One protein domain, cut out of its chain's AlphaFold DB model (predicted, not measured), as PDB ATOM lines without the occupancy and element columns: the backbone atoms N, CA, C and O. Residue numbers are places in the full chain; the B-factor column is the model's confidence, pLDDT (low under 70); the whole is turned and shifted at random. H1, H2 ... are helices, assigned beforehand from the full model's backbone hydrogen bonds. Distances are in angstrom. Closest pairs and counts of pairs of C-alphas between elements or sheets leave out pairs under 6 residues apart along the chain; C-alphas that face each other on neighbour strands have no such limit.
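What this domain is: This is residues 283 to 343 of the 343 residues of a protein of Stachybotrys chartarum IBT 40288 (UniProt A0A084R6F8). The long helix H3 has the shorter H1 side by side with it, while H2 stands crosswise near H3's first residues. Beyond H3's other end sticks out a tail, residues 334 to 343, holding little H4. The printed part has 61 residues with four named helices, H1 to H4 in chain order, and no named strand: all helix. It is loose, radius of gyration of the C-alphas 14.6 A, spanning 47 by 24 by 11 A.

Where its parts are: H3, residues 314 to 330, measures 24.3 A from C-alpha 314 at (24.656, -50.261, 28.485) to C-alpha 330. H1 is residues 283 to 291, 13.6 A; H2 299 to 308, 14.2 A; H4 337 to 341, 5.9 A, ending at (58.350, -34.265, 7.569).

How they stand to each other: H1 touches H3 at a shallow tilt of 25 degrees, opposite ways; their closest C-alphas, Val 288 and Gly 326, are 5.1 A apart. H2 only just touches H3, with 3 pairs of C-alphas within 8 A, closest Glu 308 and Gly 316 at 5.0 A, about perpendicular at 85 degrees; of H3, residues 315 to 319 alone take part. H1 and H2 are close but not clearly touching, Ser 291 to Gln 305 being the closest C-alphas at 7.5 A. H4 is apart from H1, H2 and H3. Every O i to N i+4 pair is within hydrogen-bond range in H2, H3 and H4; in H1, 3 of 5.

The domain as a whole: The C-alphas farthest apart, Thr 313 and Gln 343, are 47.4 A apart. The printed part has no cut and no long link. The model's pLDDT is under 70 at residues 331 to 343.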
ATOM      1  N   ARG A 283      45.523 -33.058  25.672       79.12
ATOM      2  CA  ARG A 283      44.085 -32.991  25.995       79.12
ATOM      3  C   ARG A 283      43.323 -34.240  25.552       79.12
ATOM      4  O   ARG A 283      42.475 -34.715  26.298       79.12
ATOM      5  N   VAL A 284      43.663 -34.844  24.412       78.69
ATOM      6  CA  VAL A 284      43.049 -36.113  23.959       78.69
ATOM      7  C   VAL A 284      43.271 -37.257  24.958       78.69
ATOM      8  O   VAL A 284      42.436 -38.156  25.077       78.69
ATOM      9  N   HIS A 285      44.358 -37.234  25.736       78.69
ATOM     10  CA  HIS A 285      44.576 -38.264  26.752       78.69
ATOM     11  C   HIS A 285      43.522 -38.236  27.872       78.69
ATOM     12  O   HIS A 285      43.248 -39.284  28.461       78.69
ATOM     13  N   VAL A 286      42.903 -37.078  28.138       80.75
ATOM     14  CA  VAL A 286      41.859 -36.909  29.162       80.75
ATOM     15  C   VAL A 286      40.700 -37.874  28.926       80.75
ATOM     16  O   VAL A 286      40.230 -38.490  29.877       80.75
ATOM     17  N   GLU A 287      40.291 -38.089  27.673       80.69
ATOM     18  CA  GLU A 287      39.204 -39.017  27.334       80.69
ATOM     19  C   GLU A 287      39.561 -40.466  27.687       80.69
ATOM     20  O   GLU A 287      38.754 -41.200  28.267       80.69
ATOM     21  N   VAL A 288      40.805 -40.872  27.408       84.69
ATOM     22  CA  VAL A 288      41.314 -42.199  27.778       84.69
ATOM     23  C   VAL A 288      41.336 -42.343  29.300       84.69
ATOM     24  O   VAL A 288      40.823 -43.332  29.826       84.69
ATOM     25  N   PHE A 289      41.850 -41.351  30.027       85.88
ATOM     26  CA  PHE A 289      41.901 -41.380  31.490       85.88
ATOM     27  C   PHE A 289      40.513 -41.397  32.128       85.88
ATOM     28  O   PHE A 289      40.270 -42.181  33.046       85.88
ATOM     29  N   GLN A 290      39.582 -40.600  31.608       85.12
ATOM     30  CA  GLN A 290      38.192 -40.576  32.048       85.12
ATOM     31  C   GLN A 290      37.516 -41.930  31.821       85.12
ATOM     32  O   GLN A 290      36.840 -42.445  32.713       85.12
ATOM     33  N   SER A 291      37.728 -42.545  30.653       86.81
ATOM     34  CA  SER A 291      37.150 -43.857  30.348       86.81
ATOM     35  C   SER A 291      37.616 -44.941  31.326       86.81
ATOM     36  O   SER A 291      36.835 -45.825  31.678       86.81
ATOM     37  N   LEU A 292      38.847 -44.821  31.828       87.31
ATOM     38  CA  LEU A 292      39.496 -45.769  32.733       87.31
ATOM     39  C   LEU A 292      39.355 -45.408  34.219       87.31
ATOM     40  O   LEU A 292      39.915 -46.104  35.058       87.31
ATOM     41  N   GLY A 293      38.626 -44.343  34.558       86.69
ATOM     42  CA  GLY A 293      38.396 -43.936  35.946       86.69
ATOM     43  C   GLY A 293      39.575 -43.242  36.631       86.69
ATOM     44  O   GLY A 293      39.531 -43.036  37.838       86.69
ATOM     45  N   LEU A 294      40.613 -42.840  35.891       83.81
ATOM     46  CA  LEU A 294      41.783 -42.147  36.454       83.81
ATOM     47  C   LEU A 294      41.481 -40.717  36.916       83.81
ATOM     48  O   LEU A 294      42.201 -40.176  37.746       83.81
ATOM     49  N   LEU A 295      40.411 -40.114  36.395       83.88
ATOM     50  CA  LEU A 295      39.962 -38.773  36.787       83.88
ATOM     51  C   LEU A 295      38.877 -38.807  37.874       83.88
ATOM     52  O   LEU A 295      38.271 -37.780  38.177       83.88
ATOM     53  N   ALA A 296      38.592 -39.978  38.451       85.25
ATOM     54  CA  ALA A 296      37.611 -40.100  39.519       85.25
ATOM     55  C   ALA A 296      38.070 -39.373  40.794       85.25
ATOM     56  O   ALA A 296      39.258 -39.300  41.123       85.25
ATOM     57  N   THR A 297      37.115 -38.848  41.562       84.69
ATOM     58  CA  THR A 297      37.412 -38.128  42.809       84.69
ATOM     59  C   THR A 297      37.927 -39.056  43.909       84.69
ATOM     60  O   THR A 297      38.779 -38.631  44.690       84.69
ATOM     61  N   THR A 298      37.496 -40.322  43.942       87.38
ATOM     62  CA  THR A 298      37.966 -41.319  44.920       87.38
ATOM     63  C   THR A 298      38.470 -42.597  44.243       87.38
ATOM     64  O   THR A 298      38.015 -42.925  43.142       87.38
ATOM     65  N   PRO A 299      39.385 -43.339  44.897       87.19
ATOM     66  CA  PRO A 299      39.826 -44.652  44.435       87.19
ATOM     67  C   PRO A 299      38.695 -45.670  44.231       87.19
ATOM     68  O   PRO A 299      38.741 -46.438  43.271       87.19
ATOM     69  N   GLU A 300      37.665 -45.691  45.093       90.88
ATOM     70  CA  GLU A 300      36.565 -46.654  44.928       90.88
ATOM     71  C   GLU A 300      35.766 -46.380  43.655       90.88
ATOM     72  O   GLU A 300      35.420 -47.311  42.923       90.88
ATOM     73  N   GLU A 301      35.506 -45.103  43.365       90.00
ATOM     74  CA  GLU A 301      34.807 -44.704  42.149       90.00
ATOM     75  C   GLU A 301      35.665 -44.989  40.910       90.00
ATOM     76  O   GLU A 301      35.165 -45.558  39.942       90.00
ATOM     77  N   GLY A 302      36.970 -44.700  40.951       88.94
ATOM     78  CA  GLY A 302      37.889 -45.036  39.860       88.94
ATOM     79  C   GLY A 302      37.937 -46.540  39.574       88.94
ATOM     80  O   GLY A 302      37.835 -46.968  38.420       88.94
ATOM     81  N   LEU A 303      37.988 -47.369  40.621       89.44
ATOM     82  CA  LEU A 303      37.945 -48.826  40.494       89.44
ATOM     83  C   LEU A 303      36.609 -49.323  39.927       89.44
ATOM     84  O   LEU A 303      36.594 -50.209  39.067       89.44
ATOM     85  N   LYS A 304      35.487 -48.763  40.388       90.69
ATOM     86  CA  LYS A 304      34.151 -49.081  39.866       90.69
ATOM     87  C   LYS A 304      34.066 -48.764  38.374       90.69
ATOM     88  O   LYS A 304      33.691 -49.632  37.590       90.69
ATOM     89  N   GLN A 305      34.492 -47.566  37.979       90.00
ATOM     90  CA  GLN A 305      34.529 -47.130  36.586       90.00
ATOM     91  C   GLN A 305      35.414 -48.037  35.725       90.00
ATOM     92  O   GLN A 305      35.004 -48.451  34.641       90.00
ATOM     93  N   MET A 306      36.595 -48.431  36.210       89.31
ATOM     94  CA  MET A 306      37.449 -49.357  35.463       89.31
ATOM     95  C   MET A 306      36.842 -50.765  35.342       89.31
ATOM     96  O   MET A 306      37.012 -51.433  34.321       89.31
ATOM     97  N   ASN A 307      36.127 -51.243  36.360       90.19
ATOM     98  CA  ASN A 307      35.472 -52.549  36.301       90.19
ATOM     99  C   ASN A 307      34.250 -52.558  35.374       90.19
ATOM    100  O   ASN A 307      34.030 -53.563  34.695       90.19
ATOM    101  N   GLU A 308      33.534 -51.437  35.256       91.75
ATOM    102  CA  GLU A 308      32.368 -51.274  34.376       91.75
ATOM    103  C   GLU A 308      32.693 -51.583  32.899       91.75
ATOM    104  O   GLU A 308      31.862 -52.133  32.177       91.75
ATOM    105  N   ILE A 309      33.940 -51.363  32.452       89.62
ATOM    106  CA  ILE A 309      34.413 -51.753  31.104       89.62
ATOM    107  C   ILE A 309      34.203 -53.243  30.805       89.62
ATOM    108  O   ILE A 309      34.031 -53.618  29.642       89.62
ATOM    109  N   LYS A 310      34.225 -54.106  31.826       89.31
ATOM    110  CA  LYS A 310      34.075 -55.562  31.677       89.31
ATOM    111  C   LYS A 310      32.615 -56.003  31.696       89.31
ATOM    112  O   LYS A 310      32.319 -57.151  31.365       89.31
ATOM    113  N   GLU A 311      31.703 -55.119  32.082       93.19
ATOM    114  CA  GLU A 311      30.301 -55.459  32.255       93.19
ATOM    115  C   GLU A 311      29.556 -55.503  30.918       93.19
ATOM    116  O   GLU A 311      29.796 -54.722  29.990       93.19
ATOM    117  N   SER A 312      28.603 -56.430  30.818       95.31
ATOM    118  CA  SER A 312      27.694 -56.551  29.670       95.31
ATOM    119  C   SER A 312      26.441 -55.691  29.872       95.31
ATOM    120  O   SER A 312      25.319 -56.170  29.745       95.31
ATOM    121  N   THR A 313      26.645 -54.423  30.227       96.38
ATOM    122  CA  THR A 313      25.601 -53.416  30.470       96.38
ATOM    123  C   THR A 313      25.675 -52.307  29.419       96.38
ATOM    124  O   THR A 313      26.663 -52.196  28.685       96.38
ATOM    125  N   VAL A 314      24.636 -51.465  29.338       95.50
ATOM    126  CA  VAL A 314      24.656 -50.261  28.485       95.50
ATOM    127  C   VAL A 314      25.789 -49.327  28.916       95.50
ATOM    128  O   VAL A 314      26.565 -48.892  28.072       95.50
ATOM    129  N   ALA A 315      25.955 -49.112  30.224       91.44
ATOM    130  CA  ALA A 315      27.039 -48.298  30.771       91.44
ATOM    131  C   ALA A 315      28.428 -48.851  30.397       91.44
ATOM    132  O   ALA A 315      29.276 -48.114  29.891       91.44
ATOM    133  N   GLY A 316      28.633 -50.170  30.517       94.06
ATOM    134  CA  GLY A 316      29.867 -50.821  30.074       94.06
ATOM    135  C   GLY A 316      30.120 -50.692  28.567       94.06
ATOM    136  O   GLY A 316      31.264 -50.526  28.144       94.06
ATOM    137  N   ALA A 317      29.072 -50.725  27.736       94.25
ATOM    138  CA  ALA A 317      29.194 -50.497  26.294       94.25
ATOM    139  C   ALA A 317      29.619 -49.057  25.973       94.25
ATOM    140  O   ALA A 317      30.591 -48.873  25.243       94.25
ATOM    141  N   THR A 318      28.965 -48.064  26.577       92.75
ATOM    142  CA  THR A 318      29.304 -46.642  26.425       92.75
ATOM    143  C   THR A 318      30.736 -46.351  26.871       92.75
ATOM    144  O   THR A 318      31.469 -45.640  26.189       92.75
ATOM    145  N   ARG A 319      31.191 -46.951  27.976       92.25
ATOM    146  CA  ARG A 319      32.564 -46.755  28.455       92.25
ATOM    147  C   ARG A 319      33.614 -47.363  27.525       92.25
ATOM    148  O   ARG A 319      34.654 -46.750  27.297       92.25
ATOM    149  N   ARG A 320      33.350 -48.546  26.955       92.81
ATOM    150  CA  ARG A 320      34.233 -49.149  25.940       92.81
ATOM    151  C   ARG A 320      34.293 -48.316  24.662       92.81
ATOM    152  O   ARG A 320      35.360 -48.228  24.064       92.81
ATOM    153  N   GLU A 321      33.179 -47.715  24.256       91.62
ATOM    154  CA  GLU A 321      33.133 -46.795  23.116       91.62
ATOM    155  C   GLU A 321      33.960 -45.530  23.381       91.62
ATOM    156  O   GLU A 321      34.779 -45.159  22.544       91.62
ATOM    157  N   LEU A 322      33.839 -44.935  24.573       89.19
ATOM    158  CA  LEU A 322      34.670 -43.798  24.982       89.19
ATOM    159  C   LEU A 322      36.167 -44.145  24.956       89.19
ATOM    160  O   LEU A 322      36.960 -43.401  24.383       89.19
ATOM    161  N   LEU A 323      36.552 -45.301  25.512       89.81
ATOM    162  CA  LEU A 323      37.937 -45.777  25.471       89.81
ATOM    163  C   LEU A 323      38.424 -45.977  24.028       89.81
ATOM    164  O   LEU A 323      39.534 -45.572  23.694       89.81
ATOM    165  N   TYR A 324      37.607 -46.598  23.173       88.19
ATOM    166  CA  TYR A 324      37.951 -46.829  21.771       88.19
ATOM    167  C   TYR A 324      38.182 -45.512  21.023       88.19
ATOM    168  O   TYR A 324      39.213 -45.353  20.374       88.19
ATOM    169  N   ASN A 325      37.268 -44.552  21.169       87.38
ATOM    170  CA  ASN A 325      37.374 -43.248  20.520       87.38
ATOM    171  C   ASN A 325      38.617 -42.482  20.993       87.38
ATOM    172  O   ASN A 325      39.370 -41.976  20.158       87.38
ATOM    173  N   GLY A 326      38.896 -42.486  22.301       84.88
ATOM    174  CA  GLY A 326      40.101 -41.867  22.857       84.88
ATOM    175  C   GLY A 326      41.393 -42.521  22.349       84.88
ATOM    176  O   GLY A 326      42.348 -41.827  21.996       84.88
ATOM    177  N   LEU A 327      41.436 -43.856  22.246       84.25
ATOM    178  CA  LEU A 327      42.590 -44.579  21.694       84.25
ATOM    179  C   LEU A 327      42.793 -44.304  20.195       84.25
ATOM    180  O   LEU A 327      43.930 -44.109  19.760       84.25
ATOM    181  N   GLU A 328      41.718 -44.249  19.407       83.81
ATOM    182  CA  GLU A 328      41.792 -43.910  17.981       83.81
ATOM    183  C   GLU A 328      42.286 -42.474  17.769       83.81
ATOM    184  O   GLU A 328      43.186 -42.245  16.953       83.81
ATOM    185  N   ALA A 329      41.775 -41.518  18.552       78.94
ATOM    186  CA  ALA A 329      42.229 -40.130  18.533       78.94
ATOM    187  C   ALA A 329      43.716 -40.014  18.918       78.94
ATOM    188  O   ALA A 329      44.488 -39.357  18.211       78.94
ATOM    189  N   ARG A 330      44.154 -40.740  19.961       73.19
ATOM    190  CA  ARG A 330      45.574 -40.852  20.348       73.19
ATOM    191  C   ARG A 330      46.453 -41.458  19.266       73.19
ATOM    192  O   ARG A 330      47.639 -41.152  19.205       73.19
ATOM    193  N   GLY A 331      45.906 -42.283  18.379       68.06
ATOM    194  CA  GLY A 331      46.662 -42.875  17.280       68.06
ATOM    195  C   GLY A 331      47.340 -41.849  16.359       68.06
ATOM    196  O   GLY A 331      48.239 -42.239  15.613       68.06
ATOM    197  N   ARG A 332      46.947 -40.566  16.407       65.75
ATOM    198  CA  ARG A 332      47.630 -39.454  15.726       65.75
ATOM    199  C   ARG A 332      49.014 -39.158  16.308       65.75
ATOM    200  O   ARG A 332      49.927 -38.909  15.533       65.75
ATOM    201  N   GLU A 333      49.201 -39.302  17.620       65.94
ATOM    202  CA  GLU A 333      50.467 -39.064  18.335       65.94
ATOM    203  C   GLU A 333      51.634 -39.874  17.739       65.94
ATOM    204  O   GLU A 333      52.761 -39.401  17.664       65.94
ATOM    205  N   GLY A 334      51.365 -41.092  17.250       58.19
ATOM    206  CA  GLY A 334      52.382 -41.966  16.647       58.19
ATOM    207  C   GLY A 334      52.382 -42.057  15.135       58.19
ATOM    208  O   GLY A 334      53.186 -42.796  14.570       58.19
ATOM    209  N   ARG A 335      51.462 -41.355  14.467       64.62
ATOM    210  CA  ARG A 335      51.245 -41.461  13.015       64.62
ATOM    211  C   ARG A 335      51.236 -40.100  12.319       64.62
ATOM    212  O   ARG A 335      50.731 -39.994  11.205       64.62
ATOM    213  N   ASN A 336      51.800 -39.064  12.942       62.75
ATOM    214  CA  ASN A 336      51.777 -37.704  12.406       62.75
ATOM    215  C   ASN A 336      52.950 -37.409  11.453       62.75
ATOM    216  O   ASN A 336      53.696 -36.455  11.660       62.75
ATOM    217  N   ILE A 337      53.116 -38.228  10.402       60.62
ATOM    218  CA  ILE A 337      54.233 -38.073   9.450       60.62
ATOM    219  C   ILE A 337      54.225 -36.675   8.800       60.62
ATOM    220  O   ILE A 337      55.276 -36.073   8.591       60.62
ATOM    221  N   GLY A 338      53.032 -36.125   8.549       57.88
ATOM    222  CA  GLY A 338      52.862 -34.784   7.989       57.88
ATOM    223  C   GLY A 338      53.452 -33.688   8.878       57.88
ATOM    224  O   GLY A 338      54.241 -32.891   8.390       57.88
ATOM    225  N   LEU A 339      53.154 -33.692  10.183       60.28
ATOM    226  CA  LEU A 339      53.772 -32.749  11.130       60.28
ATOM    227  C   LEU A 339      55.293 -32.954  11.230       60.28
ATOM    228  O   LEU A 339      56.033 -32.007  11.484       60.28
ATOM    229  N   THR A 340      55.755 -34.194  11.034       57.75
ATOM    230  CA  THR A 340      57.167 -34.552  11.198       57.75
ATOM    231  C   THR A 340      58.061 -34.237  10.008       57.75
ATOM    232  O   THR A 340      59.242 -33.973  10.203       57.75
ATOM    233  N   MET A 341      57.529 -34.283   8.785       57.62
ATOM    234  CA  MET A 341      58.350 -34.265   7.569       57.62
ATOM    235  C   MET A 341      57.918 -33.232   6.522       57.62
ATOM    236  O   MET A 341      58.661 -33.034   5.568       57.62
ATOM    237  N   ASN A 342      56.773 -32.556   6.679       53.41
ATOM    238  CA  ASN A 342      56.364 -31.465   5.781       53.41
ATOM    239  C   ASN A 342      56.778 -30.092   6.345       53.41
ATOM    240  O   ASN A 342      55.917 -29.225   6.507       53.41
ATOM    241  N   GLN A 343      58.057 -29.928   6.705       47.91
ATOM    242  CA  GLN A 343      58.624 -28.644   7.145       47.91
ATOM    243  C   GLN A 343      59.452 -27.993   6.048       47.91
ATOM    244  O   GLN A 343      60.230 -28.729   5.401       47.91
TER     245      GLN A 343